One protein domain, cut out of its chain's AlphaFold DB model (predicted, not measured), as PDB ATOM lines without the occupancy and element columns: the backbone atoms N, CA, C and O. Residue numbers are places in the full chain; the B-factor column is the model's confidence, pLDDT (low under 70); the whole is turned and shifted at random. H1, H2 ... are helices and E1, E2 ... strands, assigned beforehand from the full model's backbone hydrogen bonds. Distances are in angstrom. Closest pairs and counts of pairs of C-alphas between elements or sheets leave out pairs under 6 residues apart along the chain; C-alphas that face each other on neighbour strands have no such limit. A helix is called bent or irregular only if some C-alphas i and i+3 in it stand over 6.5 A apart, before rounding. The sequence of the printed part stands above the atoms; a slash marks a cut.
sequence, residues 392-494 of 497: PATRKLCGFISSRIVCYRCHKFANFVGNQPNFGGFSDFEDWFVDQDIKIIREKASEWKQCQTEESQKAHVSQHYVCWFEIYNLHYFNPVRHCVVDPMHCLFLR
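What this domain is: This is residues 392 to 494 of the 497 residues of an uncharacterized protein of Rhizophagus irregularis (UniProt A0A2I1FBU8). The model is a rounded body of loops and short helices, with a helical hairpin, H3 and H4, along one side and a tiny hairpin of two strands, E1 and E2, at another edge. The long loop of residues 398 to 414 runs through the middle, its C-alphas 4 to 11 A from the mean of all C-alphas, and the short helices H1, H2, H5, H6 and H7 are scattered round it with few contacts between them. The printed part has 103 residues with seven named helices and two named strands, in the order H1, E1, E2, H2, H3, H4, H5, H6, H7; the sheet, E1 - E2, is antiparallel and the class is mostly helix. The whole is compact, with a radius of gyration of the C-alphas of 14.0 A and spans of 39 by 35 by 24 A.

Where its parts are: Strand E1 is residues 415 to 417, 6.6 A long, and E2 is residues 420 to 422, 6.2 A; C-alpha 415 is at (19.821, -23.348, 36.739). The longest helix, H3, is residues 438 to 450, 18.5 A from C-alpha 438 at (13.492, -1.178, 40.662) to C-alpha 450. H4 is residues 454 to 464, 15.1 A. The shorter helices are H1, residues 392 to 397, 8.8 A; H2, residues 429 to 432, 5.7 A; H5, residues 470 to 473, 5.6 A; H6, residues 479 to 482, 5.0 A; and H7, residues 487 to 492, 8.7 A, ending with C-alpha 492 at (4.476, -16.182, 28.796).

How they stand to each other: E1 and E2 form a hairpin, antiparallel at 131 degrees between their directions, with N 422 and O 415 at 2.8 A and N 415 and O 422 at 2.9 A, within hydrogen-bond range. Both strands are apart from H3, H4, H5, H6 and H7. H3 and H4 form a helical hairpin and run opposite ways at a shallow tilt of 14 degrees. H3 touches H4 with residues 444 to 448 alone, and the closest C-alphas, of Trp 448 and Gln 457, are 5.9 A apart. H3 is close to but not clearly touching H5, with the C-alphas of Arg 442 and Tyr 472 closest at 6.3 A. H3 is also close to but not clearly touching H6, with the C-alphas of Ile 438 and Val 480 closest at 6.3 A. H1 is close to but not clearly touching H5, with the C-alphas of Leu 397 and Ile 471 closest at 7.9 A. H5 and H6 are only just apart, at 8.4 A. H2 and H7 touch no helix. In H1, H3, H4 and H7 every O i to N i+4 pair is within hydrogen-bond range; H2, H5 and H6 are too short for such a pair.

The domain as a whole: The two C-alphas farthest apart, of Gln 452 and Arg 494, are 43.8 A from each other. The printed part has no cut. The link from H1 to E1, 17 residues, is long, the link from E2 to H2 is short, and the other links are tight. The mean pLDDT of the printed part is 81.2, and residues 484 to 488, 490 to 492 and 494 are under 70.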
ATOM      1  N   PRO A 392      21.318  -7.589  23.899       78.12
ATOM      2  CA  PRO A 392      22.658  -7.449  24.476       78.12
ATOM      3  C   PRO A 392      23.078  -6.005  24.799       78.12
ATOM      4  O   PRO A 392      23.615  -5.764  25.883       78.12
ATOM      5  N   ALA A 393      22.855  -5.044  23.900       79.31
ATOM      6  CA  ALA A 393      23.194  -3.638  24.125       79.31
ATOM      7  C   ALA A 393      22.282  -2.998  25.182       79.31
ATOM      8  O   ALA A 393      22.766  -2.320  26.089       79.31
ATOM      9  N   THR A 394      20.982  -3.286  25.112       78.56
ATOM     10  CA  THR A 394      19.969  -2.857  26.083       78.56
ATOM     11  C   THR A 394      20.329  -3.325  27.497       78.56
ATOM     12  O   THR A 394      20.362  -2.518  28.423       78.56
ATOM     13  N   ARG A 395      20.713  -4.601  27.660       81.50
ATOM     14  CA  ARG A 395      21.192  -5.146  28.941       81.50
ATOM     15  C   ARG A 395      22.435  -4.403  29.454       81.50
ATOM     16  O   ARG A 395      22.428  -3.937  30.590       81.50
ATOM     17  N   LYS A 396      23.469  -4.206  28.625       83.50
ATOM     18  CA  LYS A 396      24.678  -3.454  29.028       83.50
ATOM     19  C   LYS A 396      24.349  -2.041  29.523       83.50
ATOM     20  O   LYS A 396      24.865  -1.640  30.558       83.50
ATOM     21  N   LEU A 397      23.468  -1.323  28.824       81.81
ATOM     22  CA  LEU A 397      23.034   0.029  29.189       81.81
ATOM     23  C   LEU A 397      22.252   0.052  30.515       81.81
ATOM     24  O   LEU A 397      22.485   0.927  31.343       81.81
ATOM     25  N   CYS A 398      21.385  -0.935  30.758       83.44
ATOM     26  CA  CYS A 398      20.702  -1.125  32.041       83.44
ATOM     27  C   CYS A 398      21.633  -1.680  33.160       83.44
ATOM     28  O   CYS A 398      21.144  -2.024  34.230       83.44
ATOM     29  N   GLY A 399      22.954  -1.816  32.967       85.19
ATOM     30  CA  GLY A 399      23.867  -2.395  33.974       85.19
ATOM     31  C   GLY A 399      23.676  -3.896  34.230       85.19
ATOM     32  O   GLY A 399      24.088  -4.427  35.260       85.19
ATOM     33  N   PHE A 400      23.035  -4.591  33.294       86.44
ATOM     34  CA  PHE A 400      22.635  -5.990  33.372       86.44
ATOM     35  C   PHE A 400      23.674  -6.885  32.679       86.44
ATOM     36  O   PHE A 400      23.581  -7.180  31.488       86.44
ATOM     37  N   ILE A 401      24.712  -7.290  33.415       78.25
ATOM     38  CA  ILE A 401      25.903  -7.952  32.839       78.25
ATOM     39  C   ILE A 401      25.827  -9.491  32.895       78.25
ATOM     40  O   ILE A 401      26.549 -10.183  32.175       78.25
ATOM     41  N   SER A 402      24.935 -10.064  33.704       77.62
ATOM     42  CA  SER A 402      24.871 -11.517  33.890       77.62
ATOM     43  C   SER A 402      24.214 -12.250  32.718       77.62
ATOM     44  O   SER A 402      23.051 -12.017  32.386       77.62
ATOM     45  N   SER A 403      24.917 -13.238  32.161       71.25
ATOM     46  CA  SER A 403      24.338 -14.234  31.248       71.25
ATOM     47  C   SER A 403      23.421 -15.240  31.955       71.25
ATOM     48  O   SER A 403      22.721 -15.994  31.285       71.25
ATOM     49  N   ARG A 404      23.388 -15.252  33.299       75.12
ATOM     50  CA  ARG A 404      22.466 -16.087  34.089       75.12
ATOM     51  C   ARG A 404      21.047 -15.534  34.139       75.12
ATOM     52  O   ARG A 404      20.161 -16.270  34.556       75.12
ATOM     53  N   ILE A 405      20.819 -14.280  33.752       76.94
ATOM     54  CA  ILE A 405      19.477 -13.697  33.691       76.94
ATOM     55  C   ILE A 405      19.106 -13.457  32.230       76.94
ATOM     56  O   ILE A 405      19.762 -12.712  31.500       76.94
ATOM     57  N   VAL A 406      18.012 -14.096  31.827       70.19
ATOM     58  CA  VAL A 406      17.371 -13.920  30.518       70.19
ATOM     59  C   VAL A 406      16.356 -12.778  30.574       70.19
ATOM     60  O   VAL A 406      16.330 -11.924  29.691       70.19
ATOM     61  N   CYS A 407      15.595 -12.668  31.662       78.50
ATOM     62  CA  CYS A 407      14.616 -11.607  31.849       78.50
ATOM     63  C   CYS A 407      14.914 -10.826  33.133       78.50
ATOM     64  O   CYS A 407      14.704 -11.347  34.219       78.50
ATOM     65  N   TYR A 408      15.358  -9.572  33.016       78.06
ATOM     66  CA  TYR A 408      15.568  -8.679  34.171       78.06
ATOM     67  C   TYR A 408      14.269  -8.044  34.687       78.06
ATOM     68  O   TYR A 408      14.270  -7.347  35.698       78.06
ATOM     69  N   ARG A 409      13.151  -8.311  34.002       81.06
ATOM     70  CA  ARG A 409      11.816  -7.984  34.486       81.06
ATOM     71  C   ARG A 409      11.318  -8.982  35.536       81.06
ATOM     72  O   ARG A 409      10.628  -8.568  36.453       81.06
ATOM     73  N   CYS A 410      11.716 -10.252  35.442       84.12
ATOM     74  CA  CYS A 410      11.303 -11.331  36.345       84.12
ATOM     75  C   CYS A 410      12.462 -11.838  37.208       84.12
ATOM     76  O   CYS A 410      13.626 -11.593  36.906       84.12
ATOM     77  N   HIS A 411      12.176 -12.624  38.244       81.19
ATOM     78  CA  HIS A 411      13.196 -13.220  39.115       81.19
ATOM     79  C   HIS A 411      13.834 -14.516  38.554       81.19
ATOM     80  O   HIS A 411      14.533 -15.222  39.281       81.19
ATOM     81  N   LYS A 412      13.646 -14.849  37.263       81.25
ATOM     82  CA  LYS A 412      14.197 -16.083  36.667       81.25
ATOM     83  C   LYS A 412      15.698 -15.979  36.400       81.25
ATOM     84  O   LYS A 412      16.149 -15.213  35.545       81.25
ATOM     85  N   PHE A 413      16.452 -16.844  37.065       79.31
ATOM     86  CA  PHE A 413      17.864 -17.100  36.802       79.31
ATOM     87  C   PHE A 413      18.070 -18.506  36.217       79.31
ATOM     88  O   PHE A 413      17.237 -19.397  36.379       79.31
ATOM     89  N   ALA A 414      19.195 -18.704  35.531       78.56
ATOM     90  CA  ALA A 414      19.604 -19.998  35.006       78.56
ATOM     91  C   ALA A 414      19.916 -20.986  36.136       78.56
ATOM     92  O   ALA A 414      20.791 -20.732  36.972       78.56
ATOM     93  N   ASN A 415      19.293 -22.160  36.082       77.75
ATOM     94  CA  ASN A 415      19.821 -23.348  36.739       77.75
ATOM     95  C   ASN A 415      21.087 -23.811  36.002       77.75
ATOM     96  O   ASN A 415      21.264 -23.515  34.823       77.75
ATOM     97  N   PHE A 416      21.983 -24.544  36.665       74.38
ATOM     98  CA  PHE A 416      23.191 -25.070  36.019       74.38
ATOM     99  C   PHE A 416      23.114 -26.583  35.865       74.38
ATOM    100  O   PHE A 416      23.082 -27.311  36.854       74.38
ATOM    101  N   VAL A 417      23.140 -27.050  34.616       76.50
ATOM    102  CA  VAL A 417      23.222 -28.473  34.265       76.50
ATOM    103  C   VAL A 417      24.491 -28.661  33.440       76.50
ATOM    104  O   VAL A 417      24.661 -28.023  32.407       76.50
ATOM    105  N   GLY A 418      25.438 -29.471  33.925       77.25
ATOM    106  CA  GLY A 418      26.708 -29.709  33.221       77.25
ATOM    107  C   GLY A 418      27.529 -28.439  32.936       77.25
ATOM    108  O   GLY A 418      28.107 -28.315  31.862       77.25
ATOM    109  N   ASN A 419      27.551 -27.476  33.868       75.06
ATOM    110  CA  ASN A 419      28.108 -26.119  33.708       75.06
ATOM    111  C   ASN A 419      27.449 -25.230  32.629       75.06
ATOM    112  O   ASN A 419      27.860 -24.078  32.484       75.06
ATOM    113  N   GLN A 420      26.408 -25.690  31.930       74.94
ATOM    114  CA  GLN A 420      25.631 -24.851  31.020       74.94
ATOM    115  C   GLN A 420      24.439 -24.199  31.745       74.94
ATOM    116  O   GLN A 420      23.828 -24.836  32.611       74.94
ATOM    117  N   PRO A 421      24.097 -22.938  31.412       76.31
ATOM    118  CA  PRO A 421      22.896 -22.291  31.916       76.31
ATOM    119  C   PRO A 421      21.651 -22.918  31.272       76.31
ATOM    120  O   PRO A 421      21.481 -22.893  30.055       76.31
ATOM    121  N   ASN A 422      20.773 -23.462  32.106       80.00
ATOM    122  CA  ASN A 422      19.481 -24.024  31.744       80.00
ATOM    123  C   ASN A 422      18.367 -23.110  32.279       80.00
ATOM    124  O   ASN A 422      18.277 -22.866  33.483       80.00
ATOM    125  N   PHE A 423      17.520 -22.616  31.377       74.00
ATOM    126  CA  PHE A 423      16.399 -21.723  31.689       74.00
ATOM    127  C   PHE A 423      15.043 -22.442  31.754       74.00
ATOM    128  O   PHE A 423      14.025 -21.799  32.005       74.00
ATOM    129  N   GLY A 424      15.028 -23.759  31.521       73.38
ATOM    130  CA  GLY A 424      13.857 -24.609  31.693       73.38
ATOM    131  C   GLY A 424      13.560 -24.934  33.160       73.38
ATOM    132  O   GLY A 424      14.274 -24.524  34.078       73.38
ATOM    133  N   GLY A 425      12.492 -25.707  33.360       72.50
ATOM    134  CA  GLY A 425      11.864 -25.888  34.667       72.50
ATOM    135  C   GLY A 425      10.956 -24.698  34.967       72.50
ATOM    136  O   GLY A 425      11.435 -23.612  35.288       72.50
ATOM    137  N   PHE A 426       9.649 -24.907  34.811       75.06
ATOM    138  CA  PHE A 426       8.608 -23.891  35.019       75.06
ATOM    139  C   PHE A 426       7.599 -24.309  36.101       75.06
ATOM    140  O   PHE A 426       6.530 -23.725  36.204       75.06
ATOM    141  N   SER A 427       7.925 -25.325  36.906       76.88
ATOM    142  CA  SER A 427       7.111 -25.767  38.049       76.88
ATOM    143  C   SER A 427       7.004 -24.708  39.151       76.88
ATOM    144  O   SER A 427       6.074 -24.733  39.939       76.88
ATOM    145  N   ASP A 428       7.971 -23.794  39.187       78.81
ATOM    146  CA  ASP A 428       8.121 -22.656  40.094       78.81
ATOM    147  C   ASP A 428       7.621 -21.337  39.463       78.81
ATOM    148  O   ASP A 428       8.041 -20.264  39.881       78.81
ATOM    149  N   PHE A 429       6.796 -21.390  38.402       81.00
ATOM    150  CA  PHE A 429       6.415 -20.217  37.590       81.00
ATOM    151  C   PHE A 429       5.930 -19.024  38.422       81.00
ATOM    152  O   PHE A 429       6.375 -17.899  38.199       81.00
ATOM    153  N   GLU A 430       5.061 -19.280  39.394       81.12
ATOM    154  CA  GLU A 430       4.456 -18.261  40.256       81.12
ATOM    155  C   GLU A 430       5.487 -17.574  41.172       81.12
ATOM    156  O   GLU A 430       5.359 -16.380  41.436       81.12
ATOM    157  N   ASP A 431       6.560 -18.272  41.563       81.94
ATOM    158  CA  ASP A 431       7.616 -17.730  42.431       81.94
ATOM    159  C   ASP A 431       8.520 -16.720  41.705       81.94
ATOM    160  O   ASP A 431       9.037 -15.783  42.319       81.94
ATOM    161  N   TRP A 432       8.771 -16.916  40.401       81.94
ATOM    162  CA  TRP A 432       9.722 -16.089  39.645       81.94
ATOM    163  C   TRP A 432       9.105 -15.197  38.572       81.94
ATOM    164  O   TRP A 432       9.767 -14.234  38.172       81.94
ATOM    165  N   PHE A 433       7.878 -15.448  38.104       84.12
ATOM    166  CA  PHE A 433       7.183 -14.593  37.128       84.12
ATOM    167  C   PHE A 433       6.537 -13.356  37.785       84.12
ATOM    168  O   PHE A 433       5.440 -12.923  37.443       84.12
ATOM    169  N   VAL A 434       7.262 -12.760  38.730       82.31
ATOM    170  CA  VAL A 434       6.902 -11.538  39.455       82.31
ATOM    171  C   VAL A 434       7.795 -10.398  38.964       82.31
ATOM    172  O   VAL A 434       8.994 -10.604  38.757       82.31
ATOM    173  N   ASP A 435       7.221  -9.208  38.755       81.38
ATOM    174  CA  ASP A 435       7.965  -8.010  38.331       81.38
ATOM    175  C   ASP A 435       8.969  -7.581  39.425       81.38
ATOM    176  O   ASP A 435       8.574  -7.329  40.563       81.38
ATOM    177  N   GLN A 436      10.260  -7.453  39.085       84.06
ATOM    178  CA  GLN A 436      11.293  -7.018  40.039       84.06
ATOM    179  C   GLN A 436      11.070  -5.567  40.512       84.06
ATOM    180  O   GLN A 436      10.780  -4.675  39.709       84.06
ATOM    181  N   ASP A 437      11.309  -5.282  41.798       85.19
ATOM    182  CA  ASP A 437      11.323  -3.897  42.288       85.19
ATOM    183  C   ASP A 437      12.608  -3.166  41.853       85.19
ATOM    184  O   ASP A 437      13.730  -3.501  42.247       85.19
ATOM    185  N   ILE A 438      12.427  -2.091  41.082       86.00
ATOM    186  CA  ILE A 438      13.492  -1.178  40.662       86.00
ATOM    187  C   ILE A 438      14.262  -0.559  41.841       86.00
ATOM    188  O   ILE A 438      15.437  -0.224  41.686       86.00
ATOM    189  N   LYS A 439      13.651  -0.409  43.022       88.75
ATOM    190  CA  LYS A 439      14.343   0.098  44.218       88.75
ATOM    191  C   LYS A 439      15.472  -0.837  44.641       88.75
ATOM    192  O   LYS A 439      16.585  -0.366  44.846       88.75
ATOM    193  N   ILE A 440      15.209  -2.145  44.671       89.25
ATOM    194  CA  ILE A 440      16.205  -3.175  45.003       89.25
ATOM    195  C   ILE A 440      17.330  -3.157  43.964       89.25
ATOM    196  O   ILE A 440      18.505  -3.165  44.317       89.25
ATOM    197  N   ILE A 441      17.003  -3.052  42.672       88.50
ATOM    198  CA  ILE A 441      18.026  -2.978  41.617       88.50
ATOM    199  C   ILE A 441      18.885  -1.707  41.755       88.50
ATOM    200  O   ILE A 441      20.107  -1.790  41.646       88.50
ATOM    201  N   ARG A 442      18.283  -0.543  42.044       90.50
ATOM    202  CA  ARG A 442      19.009   0.718  42.305       90.50
ATOM    203  C   ARG A 442      19.901   0.633  43.542       90.50
ATOM    204  O   ARG A 442      21.027   1.125  43.505       90.50
ATOM    205  N   GLU A 443      19.429   0.001  44.614       93.19
ATOM    206  CA  GLU A 443      20.211  -0.263  45.824       93.19
ATOM    207  C   GLU A 443      21.417  -1.156  45.501       93.19
ATOM    208  O   GLU A 443      22.553  -0.763  45.753       93.19
ATOM    209  N   LYS A 444      21.210  -2.298  44.831       93.06
ATOM    210  CA  LYS A 444      22.303  -3.213  44.458       93.06
ATOM    211  C   LYS A 444      23.259  -2.623  43.424       93.06
ATOM    212  O   LYS A 444      24.453  -2.898  43.495       93.06
ATOM    213  N   ALA A 445      22.796  -1.760  42.526       92.25
ATOM    214  CA  ALA A 445      23.679  -0.960  41.685       92.25
ATOM    215  C   ALA A 445      24.507   0.034  42.528       92.25
ATOM    216  O   ALA A 445      25.698   0.206  42.283       92.25
ATOM    217  N   SER A 446      23.909   0.673  43.539       93.38
ATOM    218  CA  SER A 446      24.593   1.641  44.415       93.38
ATOM    219  C   SER A 446      25.636   0.979  45.319       93.38
ATOM    220  O   SER A 446      26.740   1.501  45.448       93.38
ATOM    221  N   GLU A 447      25.328  -0.190  45.885       95.12
ATOM    222  CA  GLU A 447      26.279  -1.031  46.627       95.12
ATOM    223  C   GLU A 447      27.488  -1.390  45.753       95.12
ATOM    224  O   GLU A 447      28.629  -1.212  46.178       95.12
ATOM    225  N   TRP A 448      27.258  -1.776  44.491       94.56
ATOM    226  CA  TRP A 448      28.339  -2.025  43.533       94.56
ATOM    227  C   TRP A 448      29.226  -0.789  43.308       94.56
ATOM    228  O   TRP A 448      30.444  -0.921  43.202       94.56
ATOM    229  N   LYS A 449      28.646   0.423  43.273       93.94
ATOM    230  CA  LYS A 449      29.405   1.686  43.156       93.94
ATOM    231  C   LYS A 449      30.315   1.938  44.365       93.94
ATOM    232  O   LYS A 449      31.329   2.616  44.231       93.94
ATOM    233  N   GLN A 450      29.945   1.424  45.539       94.31
ATOM    234  CA  GLN A 450      30.680   1.596  46.797       94.31
ATOM    235  C   GLN A 450      31.787   0.543  47.002       94.31
ATOM    236  O   GLN A 450      32.660   0.729  47.855       94.31
ATOM    237  N   CYS A 451      31.783  -0.544  46.221       94.31
ATOM    238  CA  CYS A 451      32.814  -1.580  46.236       94.31
ATOM    239  C   CYS A 451      34.203  -1.011  45.891       94.31
ATOM    240  O   CYS A 451      34.414  -0.464  44.809       94.31
ATOM    241  N   GLN A 452      35.164  -1.196  46.803       92.38
ATOM    242  CA  GLN A 452      36.508  -0.602  46.724       92.38
ATOM    243  C   GLN A 452      37.500  -1.382  45.840       92.38
ATOM    244  O   GLN A 452      38.525  -0.827  45.455       92.38
ATOM    245  N   THR A 453      37.237  -2.659  45.532       93.88
ATOM    246  CA  THR A 453      38.140  -3.498  44.716       93.88
ATOM    247  C   THR A 453      37.415  -4.214  43.582       93.88
ATOM    248  O   THR A 453      36.219  -4.512  43.677       93.88
ATOM    249  N   GLU A 454      38.146  -4.558  42.523       90.56
ATOM    250  CA  GLU A 454      37.590  -5.281  41.379       90.56
ATOM    251  C   GLU A 454      37.095  -6.690  41.766       90.56
ATOM    252  O   GLU A 454      36.095  -7.161  41.224       90.56
ATOM    253  N   GLU A 455      37.722  -7.369  42.741       93.31
ATOM    254  CA  GLU A 455      37.215  -8.652  43.249       93.31
ATOM    255  C   GLU A 455      35.872  -8.479  43.961       93.31
ATOM    256  O   GLU A 455      34.960  -9.275  43.737       93.31
ATOM    257  N   SER A 456      35.721  -7.424  44.774       91.56
ATOM    258  CA  SER A 456      34.451  -7.132  45.452       91.56
ATOM    259  C   SER A 456      33.336  -6.795  44.451       91.56
ATOM    260  O   SER A 456      32.238  -7.338  44.556       91.56
ATOM    261  N   GLN A 457      33.642  -6.025  43.399       90.44
ATOM    262  CA  GLN A 457      32.716  -5.746  42.295       90.44
ATOM    263  C   GLN A 457      32.325  -7.014  41.512       90.44
ATOM    264  O   GLN A 457      31.151  -7.199  41.182       90.44
ATOM    265  N   LYS A 458      33.278  -7.915  41.231       90.12
ATOM    266  CA  LYS A 458      33.024  -9.203  40.554       90.12
ATOM    267  C   LYS A 458      32.185 -10.153  41.411       90.12
ATOM    268  O   LYS A 458      31.281 -10.807  40.886       90.12
ATOM    269  N   ALA A 459      32.450 -10.217  42.717       90.38
ATOM    270  CA  ALA A 459      31.648 -10.985  43.666       90.38
ATOM    271  C   ALA A 459      30.208 -10.450  43.731       90.38
ATOM    272  O   ALA A 459      29.259 -11.222  43.603       90.38
ATOM    273  N   HIS A 460      30.048  -9.127  43.809       92.25
ATOM    274  CA  HIS A 460      28.745  -8.466  43.834       92.25
ATOM    275  C   HIS A 460      27.918  -8.732  42.570       92.25
ATOM    276  O   HIS A 460      26.769  -9.154  42.670       92.25
ATOM    277  N   VAL A 461      28.504  -8.598  41.371       89.19
ATOM    278  CA  VAL A 461      27.817  -8.946  40.105       89.19
ATOM    279  C   VAL A 461      27.477 -10.437  40.040       89.19
ATOM    280  O   VAL A 461      26.443 -10.809  39.492       89.19
ATOM    281  N   SER A 462      28.299 -11.309  40.628       86.06
ATOM    282  CA  SER A 462      28.022 -12.753  40.675       86.06
ATOM    283  C   SER A 462      26.843 -13.120  41.589       86.06
ATOM    284  O   SER A 462      26.241 -14.175  41.395       86.06
ATOM    285  N   GLN A 463      26.518 -12.263  42.564       86.94
ATOM    286  CA  GLN A 463      25.430 -12.446  43.529       86.94
ATOM    287  C   GLN A 463      24.145 -11.697  43.134       86.94
ATOM    288  O   GLN A 463      23.053 -12.244  43.268       86.94
ATOM    289  N   HIS A 464      24.273 -10.457  42.656       87.94
ATOM    290  CA  HIS A 464      23.162  -9.534  42.399       87.94
ATOM    291  C   HIS A 464      22.923  -9.233  40.915       87.94
ATOM    292  O   HIS A 464      21.915  -8.619  40.579       87.94
ATOM    293  N   TYR A 465      23.817  -9.670  40.021       88.81
ATOM    294  CA  TYR A 465      23.662  -9.619  38.558       88.81
ATOM    295  C   TYR A 465      23.543  -8.220  37.922       88.81
ATOM    296  O   TYR A 465      23.393  -8.113  36.702       88.81
ATOM    297  N   VAL A 466      23.695  -7.170  38.731       89.44
ATOM    298  CA  VAL A 466      23.663  -5.754  38.354       89.44
ATOM    299  C   VAL A 466      24.969  -5.054  38.746       89.44
ATOM    300  O   VAL A 466      25.622  -5.433  39.720       89.44
ATOM    301  N   CYS A 467      25.335  -4.021  37.994       91.19
ATOM    302  CA  CYS A 467      26.392  -3.067  38.321       91.19
ATOM    303  C   CYS A 467      25.894  -1.617  38.190       91.19
ATOM    304  O   CYS A 467      24.818  -1.354  37.648       91.19
ATOM    305  N   TRP A 468      26.684  -0.659  38.681       89.94
ATOM    306  CA  TRP A 468      26.338   0.756  38.581       89.94
ATOM    307  C   TRP A 468      26.498   1.309  37.164       89.94
ATOM    308  O   TRP A 468      27.525   1.122  36.518       89.94
ATOM    309  N   PHE A 469      25.515   2.106  36.756       85.19
ATOM    310  CA  PHE A 469      25.576   3.017  35.618       85.19
ATOM    311  C   PHE A 469      24.938   4.345  36.025       85.19
ATOM    312  O   PHE A 469      23.947   4.355  36.752       85.19
ATOM    313  N   GLU A 470      25.436   5.471  35.507       81.94
ATOM    314  CA  GLU A 470      24.879   6.802  35.817       81.94
ATOM    315  C   GLU A 470      23.407   6.961  35.387       81.94
ATOM    316  O   GLU A 470      22.708   7.837  35.890       81.94
ATOM    317  N   ILE A 471      22.898   6.067  34.530       79.12
ATOM    318  CA  ILE A 471      21.478   5.986  34.179       79.12
ATOM    319  C   ILE A 471      20.570   5.663  35.379       79.12
ATOM    320  O   ILE A 471      19.404   6.046  35.389       79.12
ATOM    321  N   TYR A 472      21.097   5.004  36.417       82.38
ATOM    322  CA  TYR A 472      20.349   4.690  37.637       82.38
ATOM    323  C   TYR A 472      20.040   5.919  38.494       82.38
ATOM    324  O   TYR A 472      19.095   5.877  39.284       82.38
ATOM    325  N   ASN A 473      20.772   7.022  38.301       77.69
ATOM    326  CA  ASN A 473      20.417   8.308  38.893       77.69
ATOM    327  C   ASN A 473      19.061   8.806  38.371       77.69
ATOM    328  O   ASN A 473      18.295   9.405  39.118       77.69
ATOM    329  N   LEU A 474      18.745   8.535  37.101       76.62
ATOM    330  CA  LEU A 474      17.583   9.087  36.413       76.62
ATOM    331  C   LEU A 474      16.304   8.475  36.990       76.62
ATOM    332  O   LEU A 474      15.924   7.350  36.663       76.62
ATOM    333  N   HIS A 475      15.624   9.210  37.871       70.56
ATOM    334  CA  HIS A 475      14.490   8.681  38.631       70.56
ATOM    335  C   HIS A 475      13.343   8.161  37.751       70.56
ATOM    336  O   HIS A 475      12.732   7.150  38.104       70.56
ATOM    337  N   TYR A 476      13.116   8.780  36.589       71.31
ATOM    338  CA  TYR A 476      12.129   8.355  35.589       71.31
ATOM    339  C   TYR A 476      12.565   7.119  34.774       71.31
ATOM    340  O   TYR A 476      11.727   6.473  34.144       71.31
ATOM    341  N   PHE A 477      13.852   6.751  34.769       77.25
ATOM    342  CA  PHE A 477      14.336   5.579  34.045       77.25
ATOM    343  C   PHE A 477      14.147   4.307  34.879       77.25
ATOM    344  O   PHE A 477      14.804   4.108  35.906       77.25
ATOM    345  N   ASN A 478      13.250   3.429  34.425       82.62
ATOM    346  CA  ASN A 478      13.004   2.129  35.034       82.62
ATOM    347  C   ASN A 478      13.529   0.992  34.129       82.62
ATOM    348  O   ASN A 478      12.782   0.511  33.276       82.62
ATOM    349  N   PRO A 479      14.771   0.506  34.318       79.19
ATOM    350  CA  PRO A 479      15.320  -0.603  33.542       79.19
ATOM    351  C   PRO A 479      14.554  -1.928  33.688       79.19
ATOM    352  O   PRO A 479      14.696  -2.774  32.822       79.19
ATOM    353  N   VAL A 480      13.693  -2.133  34.692       82.12
ATOM    354  CA  VAL A 480      12.825  -3.334  34.759       82.12
ATOM    355  C   VAL A 480      11.748  -3.296  33.668       82.12
ATOM    356  O   VAL A 480      11.380  -4.325  33.106       82.12
ATOM    357  N   ARG A 481      11.234  -2.095  33.366       76.75
ATOM    358  CA  ARG A 481      10.078  -1.877  32.474       76.75
ATOM    359  C   ARG A 481      10.453  -1.295  31.108       76.75
ATOM    360  O   ARG A 481       9.656  -1.405  30.184       76.75
ATOM    361  N   HIS A 482      11.616  -0.649  30.993       76.00
ATOM    362  CA  HIS A 482      12.070   0.053  29.785       76.00
ATOM    363  C   HIS A 482      13.171  -0.703  29.014       76.00
ATOM    364  O   HIS A 482      13.349  -0.442  27.827       76.00
ATOM    365  N   CYS A 483      13.894  -1.652  29.631       71.88
ATOM    366  CA  CYS A 483      14.706  -2.609  28.865       71.88
ATOM    367  C   CYS A 483      13.759  -3.547  28.076       71.88
ATOM    368  O   CYS A 483      12.723  -3.968  28.594       71.88
ATOM    369  N   VAL A 484      14.126  -3.905  26.838       64.31
ATOM    370  CA  VAL A 484      13.344  -4.805  25.971       64.31
ATOM    371  C   VAL A 484      13.073  -6.136  26.675       64.31
ATOM    372  O   VAL A 484      13.985  -6.805  27.165       64.31
ATOM    373  N   VAL A 485      11.796  -6.514  26.699       64.81
ATOM    374  CA  VAL A 485      11.310  -7.758  27.292       64.81
ATOM    375  C   VAL A 485      11.785  -8.945  26.451       64.81
ATOM    376  O   VAL A 485      11.568  -8.996  25.242       64.81
ATOM    377  N   ASP A 486      12.449  -9.897  27.104       65.62
ATOM    378  CA  ASP A 486      12.991 -11.094  26.459       65.62
ATOM    379  C   ASP A 486      11.883 -11.946  25.794       65.62
ATOM    380  O   ASP A 486      10.791 -12.050  26.369       65.62
ATOM    381  N   PRO A 487      12.137 -12.591  24.633       64.00
ATOM    382  CA  PRO A 487      11.161 -13.443  23.950       64.00
ATOM    383  C   PRO A 487      10.458 -14.467  24.851       64.00
ATOM    384  O   PRO A 487       9.267 -14.699  24.665       64.00
ATOM    385  N   MET A 488      11.139 -15.014  25.865       66.62
ATOM    386  CA  MET A 488      10.525 -15.903  26.861       66.62
ATOM    387  C   MET A 488       9.385 -15.223  27.633       66.62
ATOM    388  O   MET A 488       8.300 -15.778  27.769       66.62
ATOM    389  N   HIS A 489       9.598 -14.002  28.122       70.62
ATOM    390  CA  HIS A 489       8.570 -13.264  28.861       70.62
ATOM    391  C   HIS A 489       7.455 -12.785  27.914       70.62
ATOM    392  O   HIS A 489       6.285 -12.817  28.285       70.62
ATOM    393  N   CYS A 490       7.774 -12.438  26.661       67.06
ATOM    394  CA  CYS A 490       6.764 -12.177  25.626       67.06
ATOM    395  C   CYS A 490       5.905 -13.413  25.295       67.06
ATOM    396  O   CYS A 490       4.712 -13.259  25.034       67.06
ATOM    397  N   LEU A 491       6.479 -14.620  25.337       68.75
ATOM    398  CA  LEU A 491       5.763 -15.888  25.165       68.75
ATOM    399  C   LEU A 491       4.831 -16.171  26.355       68.75
ATOM    400  O   LEU A 491       3.655 -16.469  26.150       68.75
ATOM    401  N   PHE A 492       5.306 -16.002  27.596       68.69
ATOM    402  CA  PHE A 492       4.476 -16.182  28.796       68.69
ATOM    403  C   PHE A 492       3.339 -15.152  28.903       68.69
ATOM    404  O   PHE A 492       2.223 -15.516  29.270       68.69
ATOM    405  N   LEU A 493       3.564 -13.901  28.481       71.25
ATOM    406  CA  LEU A 493       2.496 -12.902  28.323       71.25
ATOM    407  C   LEU A 493       1.578 -13.152  27.106       71.25
ATOM    408  O   LEU A 493       0.634 -12.390  26.899       71.25
ATOM    409  N   ARG A 494       1.839 -14.181  26.283       66.38
ATOM    410  CA  ARG A 494       1.129 -14.484  25.021       66.38
ATOM    411  C   ARG A 494       1.128 -13.324  24.008       66.38
ATOM    412  O   ARG A 494       0.218 -13.206  23.187       66.38
TER     413      ARG A 494